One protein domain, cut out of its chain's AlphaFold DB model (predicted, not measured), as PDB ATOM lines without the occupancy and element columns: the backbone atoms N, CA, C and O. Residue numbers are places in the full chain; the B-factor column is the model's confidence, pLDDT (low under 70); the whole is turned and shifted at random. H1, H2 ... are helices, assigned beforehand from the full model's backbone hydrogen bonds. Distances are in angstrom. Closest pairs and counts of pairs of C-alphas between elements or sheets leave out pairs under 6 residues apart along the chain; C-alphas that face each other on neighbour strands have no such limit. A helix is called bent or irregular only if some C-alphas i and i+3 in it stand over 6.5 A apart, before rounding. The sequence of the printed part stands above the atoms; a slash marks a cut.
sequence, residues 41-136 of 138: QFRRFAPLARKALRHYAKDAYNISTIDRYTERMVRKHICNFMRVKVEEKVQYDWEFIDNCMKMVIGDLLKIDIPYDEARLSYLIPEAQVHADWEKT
ATOM      1  N   GLN A  41     165.245 213.552 188.984       59.03
ATOM      2  CA  GLN A  41     164.383 214.544 189.620       59.03
ATOM      3  C   GLN A  41     163.756 213.951 190.887       59.03
ATOM      4  O   GLN A  41     163.777 214.570 191.949       59.03
ATOM      5  N   PHE A  42     163.280 212.706 190.820       65.56
ATOM      6  CA  PHE A  42     162.675 212.016 191.959       65.56
ATOM      7  C   PHE A  42     163.690 211.516 192.991       65.56
ATOM      8  O   PHE A  42     163.356 211.431 194.177       65.56
ATOM      9  N   ARG A  43     164.926 211.212 192.580       69.88
ATOM     10  CA  ARG A  43     166.014 210.835 193.491       69.88
ATOM     11  C   ARG A  43     166.395 211.999 194.399       69.88
ATOM     12  O   ARG A  43     166.432 211.845 195.620       69.88
ATOM     13  N   ARG A  44     166.573 213.193 193.819       75.94
ATOM     14  CA  ARG A  44     166.957 214.417 194.542       75.94
ATOM     15  C   ARG A  44     165.986 214.785 195.666       75.94
ATOM     16  O   ARG A  44     166.412 215.284 196.707       75.94
ATOM     17  N   PHE A  45     164.691 214.537 195.476       80.94
ATOM     18  CA  PHE A  45     163.655 214.897 196.450       80.94
ATOM     19  C   PHE A  45     163.308 213.782 197.445       80.94
ATOM     20  O   PHE A  45     162.485 214.008 198.332       80.94
ATOM     21  N   ALA A  46     163.956 212.613 197.378       79.56
ATOM     22  CA  ALA A  46     163.694 211.506 198.302       79.56
ATOM     23  C   ALA A  46     163.891 211.882 199.789       79.56
ATOM     24  O   ALA A  46     163.009 211.593 200.602       79.56
ATOM     25  N   PRO A  47     164.972 212.581 200.199       82.31
ATOM     26  CA  PRO A  47     165.132 212.995 201.594       82.31
ATOM     27  C   PRO A  47     164.045 213.973 202.061       82.31
ATOM     28  O   PRO A  47     163.594 213.885 203.201       82.31
ATOM     29  N   LEU A  48     163.609 214.888 201.189       85.81
ATOM     30  CA  LEU A  48     162.572 215.874 201.506       85.81
ATOM     31  C   LEU A  48     161.196 215.220 201.639       85.81
ATOM     32  O   LEU A  48     160.495 215.492 202.608       85.81
ATOM     33  N   ALA A  49     160.847 214.302 200.735       88.38
ATOM     34  CA  ALA A  49     159.597 213.553 200.820       88.38
ATOM     35  C   ALA A  49     159.502 212.743 202.117       88.38
ATOM     36  O   ALA A  49     158.483 212.790 202.798       88.38
ATOM     37  N   ARG A  50     160.589 212.072 202.520       85.56
ATOM     38  CA  ARG A  50     160.634 211.327 203.789       85.56
ATOM     39  C   ARG A  50     160.501 212.231 205.008       85.56
ATOM     40  O   ARG A  50     159.823 211.865 205.963       85.56
ATOM     41  N   LYS A  51     161.126 213.414 204.982       88.94
ATOM     42  CA  LYS A  51     160.957 214.413 206.045       88.94
ATOM     43  C   LYS A  51     159.510 214.891 206.134       88.94
ATOM     44  O   LYS A  51     158.982 214.919 207.238       88.94
ATOM     45  N   ALA A  52     158.875 215.205 205.005       90.81
ATOM     46  CA  ALA A  52     157.476 215.622 204.968       90.81
ATOM     47  C   ALA A  52     156.551 214.519 205.502       90.81
ATOM     48  O   ALA A  52     155.795 214.754 206.438       90.81
ATOM     49  N   LEU A  53     156.679 213.294 204.986       91.25
ATOM     50  CA  LEU A  53     155.900 212.143 205.444       91.25
ATOM     51  C   LEU A  53     156.059 211.911 206.950       91.25
ATOM     52  O   LEU A  53     155.066 211.795 207.658       91.25
ATOM     53  N   ARG A  54     157.292 211.931 207.469       90.81
ATOM     54  CA  ARG A  54     157.537 211.780 208.908       90.81
ATOM     55  C   ARG A  54     156.960 212.933 209.732       90.81
ATOM     56  O   ARG A  54     156.493 212.707 210.843       90.81
ATOM     57  N   HIS A  55     157.028 214.156 209.215       92.81
ATOM     58  CA  HIS A  55     156.558 215.349 209.912       92.81
ATOM     59  C   HIS A  55     155.030 215.381 210.027       92.81
ATOM     60  O   HIS A  55     154.509 215.573 211.124       92.81
ATOM     61  N   TYR A  56     154.326 215.158 208.915       93.00
ATOM     62  CA  TYR A  56     152.870 215.280 208.862       93.00
ATOM     63  C   TYR A  56     152.150 214.010 209.312       93.00
ATOM     64  O   TYR A  56     151.215 214.093 210.100       93.00
ATOM     65  N   ALA A  57     152.601 212.834 208.871       91.00
ATOM     66  CA  ALA A  57     151.903 211.582 209.156       91.00
ATOM     67  C   ALA A  57     152.296 210.940 210.495       91.00
ATOM     68  O   ALA A  57     151.593 210.048 210.965       91.00
ATOM     69  N   LYS A  58     153.390 211.389 211.126       89.38
ATOM     70  CA  LYS A  58     153.865 210.906 212.436       89.38
ATOM     71  C   LYS A  58     153.885 209.369 212.494       89.38
ATOM     72  O   LYS A  58     154.606 208.747 211.716       89.38
ATOM     73  N   ASP A  59     153.084 208.768 213.372       88.50
ATOM     74  CA  ASP A  59     153.027 207.322 213.611       88.50
ATOM     75  C   ASP A  59     152.402 206.537 212.445       88.50
ATOM     76  O   ASP A  59     152.640 205.338 212.313       88.50
ATOM     77  N   ALA A  60     151.652 207.201 211.558       86.19
ATOM     78  CA  ALA A  60     151.113 206.585 210.346       86.19
ATOM     79  C   ALA A  60     152.178 206.402 209.247       86.19
ATOM     80  O   ALA A  60     151.940 205.708 208.258       86.19
ATOM     81  N   TYR A  61     153.365 207.003 209.402       86.44
ATOM     82  CA  TYR A  61     154.481 206.813 208.484       86.44
ATOM     83  C   TYR A  61     155.451 205.741 208.979       86.44
ATOM     84  O   TYR A  61     156.141 205.906 209.983       86.44
ATOM     85  N   ASN A  62     155.607 204.691 208.177       83.12
ATOM     86  CA  ASN A  62     156.687 203.730 208.328       83.12
ATOM     87  C   ASN A  62     157.336 203.459 206.967       83.12
ATOM     88  O   ASN A  62     156.677 203.047 206.019       83.12
ATOM     89  N   ILE A  63     158.648 203.677 206.877       78.12
ATOM     90  CA  ILE A  63     159.414 203.526 205.637       78.12
ATOM     91  C   ILE A  63     159.370 202.100 205.069       78.12
ATOM     92  O   ILE A  63     159.425 201.939 203.853       78.12
ATOM     93  N   SER A  64     159.247 201.079 205.925       75.38
ATOM     94  CA  SER A  64     159.222 199.681 205.484       75.38
ATOM     95  C   SER A  64     157.857 199.237 204.964       75.38
ATOM     96  O   SER A  64     157.787 198.283 204.195       75.38
ATOM     97  N   THR A  65     156.777 199.924 205.342       79.94
ATOM     98  CA  THR A  65     155.407 199.519 204.990       79.94
ATOM     99  C   THR A  65     154.661 200.540 204.145       79.94
ATOM    100  O   THR A  65     153.624 200.201 203.582       79.94
ATOM    101  N   ILE A  66     155.146 201.782 204.044       83.75
ATOM    102  CA  ILE A  66     154.481 202.809 203.245       83.75
ATOM    103  C   ILE A  66     154.480 202.399 201.779       83.75
ATOM    104  O   ILE A  66     155.506 201.996 201.228       83.75
ATOM    105  N   ASP A  67     153.341 202.550 201.125       84.25
ATOM    106  CA  ASP A  67     153.241 202.293 199.704       84.25
ATOM    107  C   ASP A  67     154.196 203.189 198.878       84.25
ATOM    108  O   ASP A  67     154.463 204.356 199.193       84.25
ATOM    109  N   ARG A  68     154.761 202.609 197.812       81.25
ATOM    110  CA  ARG A  68     155.764 203.276 196.967       81.25
ATOM    111  C   ARG A  68     155.141 204.391 196.134       81.25
ATOM    112  O   ARG A  68     155.814 205.383 195.846       81.25
ATOM    113  N   TYR A  69     153.868 204.252 195.760       82.88
ATOM    114  CA  TYR A  69     153.135 205.272 195.021       82.88
ATOM    115  C   TYR A  69     152.874 206.499 195.895       82.88
ATOM    116  O   TYR A  69     153.100 207.616 195.429       82.88
ATOM    117  N   THR A  70     152.529 206.324 197.175       86.62
ATOM    118  CA  THR A  70     152.403 207.448 198.123       86.62
ATOM    119  C   THR A  70     153.674 208.290 198.160       86.62
ATOM    120  O   THR A  70     153.645 209.506 197.962       86.62
ATOM    121  N   GLU A  71     154.823 207.648 198.342       86.00
ATOM    122  CA  GLU A  71     156.093 208.360 198.385       86.00
ATOM    123  C   GLU A  71     156.457 209.001 197.029       86.00
ATOM    124  O   GLU A  71     156.951 210.132 196.994       86.00
ATOM    125  N   ARG A  72     156.156 208.337 195.903       84.44
ATOM    126  CA  ARG A  72     156.306 208.908 194.551       84.44
ATOM    127  C   ARG A  72     155.465 210.176 194.378       84.44
ATOM    128  O   ARG A  72     155.963 211.171 193.846       84.44
ATOM    129  N   MET A  73     154.222 210.171 194.850       87.38
ATOM    130  CA  MET A  73     153.308 211.309 194.749       87.38
ATOM    131  C   MET A  73     153.767 212.495 195.593       87.38
ATOM    132  O   MET A  73     153.771 213.625 195.099       87.38
ATOM    133  N   VAL A  74     154.246 212.250 196.813       89.81
ATOM    134  CA  VAL A  74     154.827 213.299 197.665       89.81
ATOM    135  C   VAL A  74     156.055 213.929 196.998       89.81
ATOM    136  O   VAL A  74     156.169 215.155 196.937       89.81
ATOM    137  N   ARG A  75     156.952 213.122 196.414       87.81
ATOM    138  CA  ARG A  75     158.111 213.648 195.667       87.81
ATOM    139  C   ARG A  75     157.695 214.491 194.465       87.81
ATOM    140  O   ARG A  75     158.329 215.511 194.205       87.81
ATOM    141  N   LYS A  76     156.641 214.092 193.747       84.81
ATOM    142  CA  LYS A  76     156.098 214.846 192.606       84.81
ATOM    143  C   LYS A  76     155.593 216.226 193.023       84.81
ATOM    144  O   LYS A  76     155.922 217.202 192.357       84.81
ATOM    145  N   HIS A  77     154.870 216.326 194.137       88.50
ATOM    146  CA  HIS A  77     154.391 217.615 194.649       88.50
ATOM    147  C   HIS A  77     155.550 218.530 195.050       88.50
ATOM    148  O   HIS A  77     155.604 219.677 194.613       88.50
ATOM    149  N   ILE A  78     156.543 217.998 195.771       87.88
ATOM    150  CA  ILE A  78     157.758 218.749 196.121       87.88
ATOM    151  C   ILE A  78     158.485 219.228 194.860       87.88
ATOM    152  O   ILE A  78     158.843 220.398 194.764       87.88
ATOM    153  N   CYS A  79     158.668 218.352 193.868       85.12
ATOM    154  CA  CYS A  79     159.283 218.718 192.595       85.12
ATOM    155  C   CYS A  79     158.522 219.858 191.905       85.12
ATOM    156  O   CYS A  79     159.149 220.804 191.434       85.12
ATOM    157  N   ASN A  80     157.188 219.807 191.887       83.06
ATOM    158  CA  ASN A  80     156.358 220.848 191.291       83.06
ATOM    159  C   ASN A  80     156.509 222.192 192.017       83.06
ATOM    160  O   ASN A  80     156.737 223.196 191.347       83.06
ATOM    161  N   PHE A  81     156.482 222.224 193.354       85.12
ATOM    162  CA  PHE A  81     156.709 223.464 194.115       85.12
ATOM    163  C   PHE A  81     158.090 224.067 193.847       85.12
ATOM    164  O   PHE A  81     158.238 225.277 193.671       85.12
ATOM    165  N   MET A  82     159.119 223.219 193.784       82.75
ATOM    166  CA  MET A  82     160.476 223.653 193.456       82.75
ATOM    167  C   MET A  82     160.564 224.185 192.024       82.75
ATOM    168  O   MET A  82     161.233 225.189 191.792       82.75
ATOM    169  N   ARG A  83     159.891 223.526 191.075       78.88
ATOM    170  CA  ARG A  83     159.881 223.913 189.666       78.88
ATOM    171  C   ARG A  83     159.188 225.255 189.458       78.88
ATOM    172  O   ARG A  83     159.807 226.131 188.871       78.88
ATOM    173  N   VAL A  84     157.989 225.442 190.014       75.75
ATOM    174  CA  VAL A  84     157.246 226.715 189.964       75.75
ATOM    175  C   VAL A  84     158.115 227.860 190.472       75.75
ATOM    176  O   VAL A  84     158.283 228.859 189.783       75.75
ATOM    177  N   LYS A  85     158.794 227.690 191.615       73.56
ATOM    178  CA  LYS A  85     159.734 228.714 192.086       73.56
ATOM    179  C   LYS A  85     160.838 229.013 191.070       73.56
ATOM    180  O   LYS A  85     161.179 230.175 190.866       73.56
ATOM    181  N   VAL A  86     161.491 227.982 190.538       73.50
ATOM    182  CA  VAL A  86     162.670 228.162 189.676       73.50
ATOM    183  C   VAL A  86     162.281 228.779 188.333       73.50
ATOM    184  O   VAL A  86     162.978 229.676 187.861       73.50
ATOM    185  N   GLU A  87     161.184 228.319 187.739       73.38
ATOM    186  CA  GLU A  87     160.711 228.747 186.421       73.38
ATOM    187  C   GLU A  87     160.019 230.111 186.484       73.38
ATOM    188  O   GLU A  87     160.344 231.000 185.698       73.38
ATOM    189  N   GLU A  88     159.130 230.319 187.455       74.19
ATOM    190  CA  GLU A  88     158.325 231.541 187.560       74.19
ATOM    191  C   GLU A  88     158.993 232.623 188.425       74.19
ATOM    192  O   GLU A  88     158.524 233.757 188.482       74.19
ATOM    193  N   LYS A  89     160.114 232.302 189.091       72.50
ATOM    194  CA  LYS A  89     160.859 233.204 189.995       72.50
ATOM    195  C   LYS A  89     159.995 233.800 191.116       72.50
ATOM    196  O   LYS A  89     160.288 234.884 191.622       72.50
ATOM    197  N   VAL A  90     158.951 233.082 191.524       76.12
ATOM    198  CA  VAL A  90     158.014 233.498 192.575       76.12
ATOM    199  C   VAL A  90     158.611 233.215 193.958       76.12
ATOM    200  O   VAL A  90     159.403 232.284 194.143       76.12
ATOM    201  N   GLN A  91     158.263 234.037 194.951       77.25
ATOM    202  CA  GLN A  91     158.620 233.763 196.345       77.25
ATOM    203  C   GLN A  91     157.878 232.526 196.864       77.25
ATOM    204  O   GLN A  91     156.766 232.230 196.438       77.25
ATOM    205  N   TYR A  92     158.492 231.791 197.795       76.25
ATOM    206  CA  TYR A  92     157.798 230.670 198.422       76.25
ATOM    207  C   TYR A  92     156.680 231.177 199.326       76.25
ATOM    208  O   TYR A  92     156.956 231.820 200.339       76.25
ATOM    209  N   ASP A  93     155.448 230.803 198.999       84.62
ATOM    210  CA  ASP A  93     154.350 230.808 199.956       84.62
ATOM    211  C   ASP A  93     154.435 229.530 200.802       84.62
ATOM    212  O   ASP A  93     153.969 228.453 200.422       84.62
ATOM    213  N   TRP A  94     155.128 229.638 201.935       84.62
ATOM    214  CA  TRP A  94     155.331 228.512 202.842       84.62
ATOM    215  C   TRP A  94     154.031 228.029 203.482       84.62
ATOM    216  O   TRP A  94     153.908 226.832 203.728       84.62
ATOM    217  N   GLU A  95     153.073 228.923 203.732       89.44
ATOM    218  CA  GLU A  95     151.785 228.560 204.331       89.44
ATOM    219  C   GLU A  95     150.930 227.779 203.332       89.44
ATOM    220  O   GLU A  95     150.327 226.769 203.697       89.44
ATOM    221  N   PHE A  96     150.922 228.189 202.062       87.38
ATOM    222  CA  PHE A  96     150.277 227.427 200.996       87.38
ATOM    223  C   PHE A  96     150.901 226.037 200.843       87.38
ATOM    224  O   PHE A  96     150.191 225.033 200.886       87.38
ATOM    225  N   ILE A  97     152.233 225.958 200.729       89.19
ATOM    226  CA  ILE A  97     152.939 224.677 200.581       89.19
ATOM    227  C   ILE A  97     152.652 223.763 201.779       89.19
ATOM    228  O   ILE A  97     152.387 222.578 201.584       89.19
ATOM    229  N   ASP A  98     152.676 224.293 203.003       92.06
ATOM    230  CA  ASP A  98     152.379 223.524 204.215       92.06
ATOM    231  C   ASP A  98     150.963 222.929 204.185       92.06
ATOM    232  O   ASP A  98     150.800 221.722 204.373       92.06
ATOM    233  N   ASN A  99     149.946 223.737 203.866       91.56
ATOM    234  CA  ASN A  99     148.561 223.268 203.778       91.56
ATOM    235  C   ASN A  99     148.350 222.276 202.625       91.56
ATOM    236  O   ASN A  99     147.681 221.261 202.814       91.56
ATOM    237  N   CYS A 100     148.985 222.489 201.467       91.81
ATOM    238  CA  CYS A 100     148.936 221.526 200.368       91.81
ATOM    239  C   CYS A 100     149.542 220.181 200.771       91.81
ATOM    240  O   CYS A 100     148.991 219.131 200.452       91.81
ATOM    241  N   MET A 101     150.689 220.193 201.455       94.00
ATOM    242  CA  MET A 101     151.365 218.962 201.859       94.00
ATOM    243  C   MET A 101     150.574 218.202 202.924       94.00
ATOM    244  O   MET A 101     150.516 216.975 202.856       94.00
ATOM    245  N   LYS A 102     149.933 218.911 203.863       94.25
ATOM    246  CA  LYS A 102     149.009 218.325 204.844       94.25
ATOM    247  C   LYS A 102     147.831 217.627 204.168       94.25
ATOM    248  O   LYS A 102     147.613 216.454 204.450       94.25
ATOM    249  N   MET A 103     147.153 218.309 203.239       93.88
ATOM    250  CA  MET A 103     146.047 217.745 202.456       93.88
ATOM    251  C   MET A 103     146.497 216.500 201.680       93.88
ATOM    252  O   MET A 103     145.964 215.415 201.876       93.88
ATOM    253  N   VAL A 104     147.553 216.622 200.866       92.81
ATOM    254  CA  VAL A 104     148.043 215.523 200.016       92.81
ATOM    255  C   VAL A 104     148.454 214.302 200.840       92.81
ATOM    256  O   VAL A 104     148.153 213.172 200.462       92.81
ATOM    257  N   ILE A 105     149.164 214.491 201.954       93.81
ATOM    258  CA  ILE A 105     149.600 213.371 202.797       93.81
ATOM    259  C   ILE A 105     148.419 212.770 203.567       93.81
ATOM    260  O   ILE A 105     148.360 211.546 203.689       93.81
ATOM    261  N   GLY A 106     147.488 213.603 204.042       92.62
ATOM    262  CA  GLY A 106     146.252 213.166 204.693       92.62
ATOM    263  C   GLY A 106     145.434 212.258 203.785       92.62
ATOM    264  O   GLY A 106     145.148 211.117 204.152       92.62
ATOM    265  N   ASP A 107     145.187 212.705 202.555       92.44
ATOM    266  CA  ASP A 107     144.430 211.959 201.549       92.44
ATOM    267  C   ASP A 107     145.118 210.646 201.161       92.44
ATOM    268  O   ASP A 107     144.491 209.583 201.145       92.44
ATOM    269  N   LEU A 108     146.427 210.687 200.881       92.06
ATOM    270  CA  LEU A 108     147.182 209.505 200.449       92.06
ATOM    271  C   LEU A 108     147.265 208.425 201.533       92.06
ATOM    272  O   LEU A 108     147.284 207.236 201.211       92.06
ATOM    273  N   LEU A 109     147.350 208.820 202.804       90.62
ATOM    274  CA  LEU A 109     147.445 207.889 203.931       90.62
ATOM    275  C   LEU A 109     146.097 207.616 204.604       90.62
ATOM    276  O   LEU A 109     146.041 206.774 205.499       90.62
ATOM    277  N   LYS A 110     145.019 208.272 204.155       91.81
ATOM    278  CA  LYS A 110     143.678 208.207 204.754       91.81
ATOM    279  C   LYS A 110     143.695 208.544 206.247       91.81
ATOM    280  O   LYS A 110     143.091 207.843 207.060       91.81
ATOM    281  N   ILE A 111     144.419 209.602 206.598       93.62
ATOM    282  CA  ILE A 111     144.528 210.124 207.960       93.62
ATOM    283  C   ILE A 111     144.017 211.558 208.007       93.62
ATOM    284  O   ILE A 111     144.192 212.321 207.060       93.62
ATOM    285  N   ASP A 112     143.418 211.925 209.131       93.50
ATOM    286  CA  ASP A 112     142.986 213.295 209.364       93.50
ATOM    287  C   ASP A 112     144.188 214.154 209.783       93.50
ATOM    288  O   ASP A 112     144.777 213.959 210.852       93.50
ATOM    289  N   ILE A 113     144.592 215.073 208.905       92.12
ATOM    290  CA  ILE A 113     145.606 216.087 209.188       92.12
ATOM    291  C   ILE A 113     144.926 217.447 209.032       92.12
ATOM    292  O   ILE A 113     144.556 217.790 207.914       92.12
ATOM    293  N   PRO A 114     144.816 218.262 210.096       92.25
ATOM    294  CA  PRO A 114     144.211 219.584 209.991       92.25
ATOM    295  C   PRO A 114     144.996 220.494 209.039       92.25
ATOM    296  O   PRO A 114     146.200 220.707 209.230       92.25
ATOM    297  N   TYR A 115     144.309 221.071 208.056       91.38
ATOM    298  CA  TYR A 115     144.824 222.105 207.158       91.38
ATOM    299  C   TYR A 115     143.778 223.206 206.941       91.38
ATOM    300  O   TYR A 115     142.592 223.015 207.193       91.38
ATOM    301  N   ASP A 116     144.235 224.381 206.519       90.44
ATOM    302  CA  ASP A 116     143.395 225.537 206.211       90.44
ATOM    303  C   ASP A 116     142.987 225.515 204.729       90.44
ATOM    304  O   ASP A 116     143.766 225.882 203.844       90.44
ATOM    305  N   GLU A 117     141.756 225.075 204.458       85.38
ATOM    306  CA  GLU A 117     141.166 225.035 203.112       85.38
ATOM    307  C   GLU A 117     141.133 226.412 202.435       85.38
ATOM    308  O   GLU A 117     141.339 226.513 201.221       85.38
ATOM    309  N   ALA A 118     140.949 227.498 203.196       85.25
ATOM    310  CA  ALA A 118     140.881 228.840 202.626       85.25
ATOM    311  C   ALA A 118     142.215 229.235 201.975       85.25
ATOM    312  O   ALA A 118     142.234 229.907 200.941       85.25
ATOM    313  N   ARG A 119     143.341 228.745 202.507       81.81
ATOM    314  CA  ARG A 119     144.662 228.943 201.891       81.81
ATOM    315  C   ARG A 119     144.841 228.177 200.594       81.81
ATOM    316  O   ARG A 119     145.602 228.626 199.744       81.81
ATOM    317  N   LEU A 120     144.120 227.075 200.414       78.44
ATOM    318  CA  LEU A 120     144.146 226.297 199.178       78.44
ATOM    319  C   LEU A 120     143.246 226.910 198.099       78.44
ATOM    320  O   LEU A 120     143.614 226.900 196.926       78.44
ATOM    321  N   SER A 121     142.129 227.530 198.493       66.38
ATOM    322  CA  SER A 121     141.220 228.231 197.571       66.38
ATOM    323  C   SER A 121     141.805 229.504 196.943       66.38
ATOM    324  O   SER A 121     141.362 229.929 195.880       66.38
ATOM    325  N   TYR A 122     142.842 230.101 197.546       54.31
ATOM    326  CA  TYR A 122     143.448 231.343 197.045       54.31
ATOM    327  C   TYR A 122     144.230 231.155 195.728       54.31
ATOM    328  O   TYR A 122     144.569 232.132 195.062       54.31
ATOM    329  N   LEU A 123     144.500 229.907 195.325       49.69
ATOM    330  CA  LEU A 123     145.272 229.574 194.121       49.69
ATOM    331  C   LEU A 123     144.461 228.931 192.997       49.69
ATOM    332  O   LEU A 123     145.032 228.353 192.071       49.69
ATOM    333  N   ILE A 124     143.145 229.139 193.000       40.62
ATOM    334  CA  ILE A 124     142.357 228.965 191.789       40.62
ATOM    335  C   ILE A 124     141.598 230.264 191.502       40.62
ATOM    336  O   ILE A 124     140.595 230.560 192.145       40.62
ATOM    337  N   PRO A 125     141.975 231.035 190.465       38.34
ATOM    338  CA  PRO A 125     140.954 231.602 189.605       38.34
ATOM    339  C   PRO A 125     140.222 230.400 188.991       38.34
ATOM    340  O   PRO A 125     140.569 229.908 187.917       38.34
ATOM    341  N   GLU A 126     139.249 229.874 189.730       37.62
ATOM    342  CA  GLU A 126     138.481 228.643 189.493       37.62
ATOM    343  C   GLU A 126     137.569 228.720 188.256       37.62
ATOM    344  O   GLU A 126     136.591 227.996 188.142       37.62
ATOM    345  N   ALA A 127     137.887 229.578 187.282       40.19
ATOM    346  CA  ALA A 127     137.024 229.856 186.138       40.19
ATOM    347  C   ALA A 127     137.697 229.792 184.756       40.19
ATOM    348  O   ALA A 127     136.974 229.791 183.763       40.19
ATOM    349  N   GLN A 128     139.033 229.715 184.632       36.72
ATOM    350  CA  GLN A 128     139.666 229.809 183.299       36.72
ATOM    351  C   GLN A 128     140.268 228.495 182.767       36.72
ATOM    352  O   GLN A 128     140.168 228.230 181.575       36.72
ATOM    353  N   VAL A 129     140.840 227.630 183.615       42.25
ATOM    354  CA  VAL A 129     141.563 226.437 183.118       42.25
ATOM    355  C   VAL A 129     140.619 225.304 182.688       42.25
ATOM    356  O   VAL A 129     140.916 224.605 181.725       42.25
ATOM    357  N   HIS A 130     139.444 225.162 183.313       39.03
ATOM    358  CA  HIS A 130     138.434 224.193 182.858       39.03
ATOM    359  C   HIS A 130     137.683 224.646 181.590       39.03
ATOM    360  O   HIS A 130     137.290 223.802 180.790       39.03
ATOM    361  N   ALA A 131     137.552 225.957 181.352       41.06
ATOM    362  CA  ALA A 131     136.854 226.491 180.177       41.06
ATOM    363  C   ALA A 131     137.632 226.298 178.860       41.06
ATOM    364  O   ALA A 131     137.023 226.215 177.792       41.06
ATOM    365  N   ASP A 132     138.963 226.210 178.918       39.31
ATOM    366  CA  ASP A 132     139.800 226.055 177.722       39.31
ATOM    367  C   ASP A 132     139.992 224.586 177.303       39.31
ATOM    368  O   ASP A 132     140.171 224.309 176.115       39.31
ATOM    369  N   TRP A 133     139.867 223.634 178.237       42.00
ATOM    370  CA  TRP A 133     139.881 222.196 177.927       42.00
ATOM    371  C   TRP A 133     138.596 221.728 177.228       42.00
ATOM    372  O   TRP A 133     138.663 220.889 176.334       42.00
ATOM    373  N   GLU A 134     137.435 222.299 177.564       39.91
ATOM    374  CA  GLU A 134     136.170 221.976 176.880       39.91
ATOM    375  C   GLU A 134     136.054 222.640 175.499       39.91
ATOM    376  O   GLU A 134     135.440 222.086 174.589       39.91
ATOM    377  N   LYS A 135     136.700 223.794 175.287       43.38
ATOM    378  CA  LYS A 135     136.707 224.486 173.984       43.38
ATOM    379  C   LYS A 135     137.621 223.862 172.932       43.38
ATOM    380  O   LYS A 135     137.477 224.183 171.759       43.38
ATOM    381  N   THR A 136     138.560 223.007 173.325       43.00
ATOM    382  CA  THR A 136     139.491 222.339 172.399       43.00
ATOM    383  C   THR A 136     139.034 220.941 171.972       43.00
ATOM    384  O   THR A 136     139.718 220.302 171.173       43.00
TER     385      THR A 136
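This is residues 41 to 136 of the 138 residues of an uncharacterized protein of Flavobacterium sp. CC-CTC003 (UniProt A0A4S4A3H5). The core is a hairpin of the two long helices H3 and H4; H2 packs steeply across both, short H1 packs on H3, and short H5 packs on residues 95 to 100 of H4. Residues 124 to 136, with H6, stick out from this body as a tail. The printed part has 96 residues with six named helices, H1 to H6 in order, and no named strand: all helix. It is only just compact, close to loose, with a radius of gyration of the C-alphas of 14.9 A, and elongated, spanning 45 by 28 by 28 A.

Find C-alpha 41 at (164.383, 214.544, 189.620), where H1, residues 41 to 44, begins. H2, residues 46 to 60, covers 18.1 A and is irregular: C-alphas 56 and 59 are 9.3 A apart. From C-alpha 68 at (155.764, 203.276, 196.967), H3 runs 29.9 A to residue 88. H4, residues 94 to 109, covers 22.1 A. Then come H5, residues 117 to 121, and H6, residues 129 to 135, ending at (136.707, 224.486, 173.984).

H3 and H4 touch as a hairpin, opposite ways at a shallow tilt of 20 degrees; their closest C-alphas, of Thr 70 and Leu 108, are 6.1 A apart. H2 touches H3 at a steep tilt of 54 degrees, closest at C-alphas 49 and 75, 5.4 A. H2 touches H4 at 64 degrees, also steep, closest at C-alphas 56 and 102, 6.4 A. H1 touches H3, with C-alphas 42 and 75 closest at 6.1 A; H5 touches H4, with C-alphas 96 and 119 closest at 5.9 A. H5 and H6 are apart. Every O i to N i+4 pair is within hydrogen-bond range in H3, H4 and H5, against 9 of 11 in H2 and 1 of 3 in H6, which has 0 of 4 O i to N i+3 pairs within range; H1 is too short for an i+4 pair.

The C-alphas of Asp 59 and Lys 135 are the two farthest apart, at 46.2 A. The printed part has no cut, and no link is long. Look for pLDDT under 70 at residues 41 to 43 and 121 to 136.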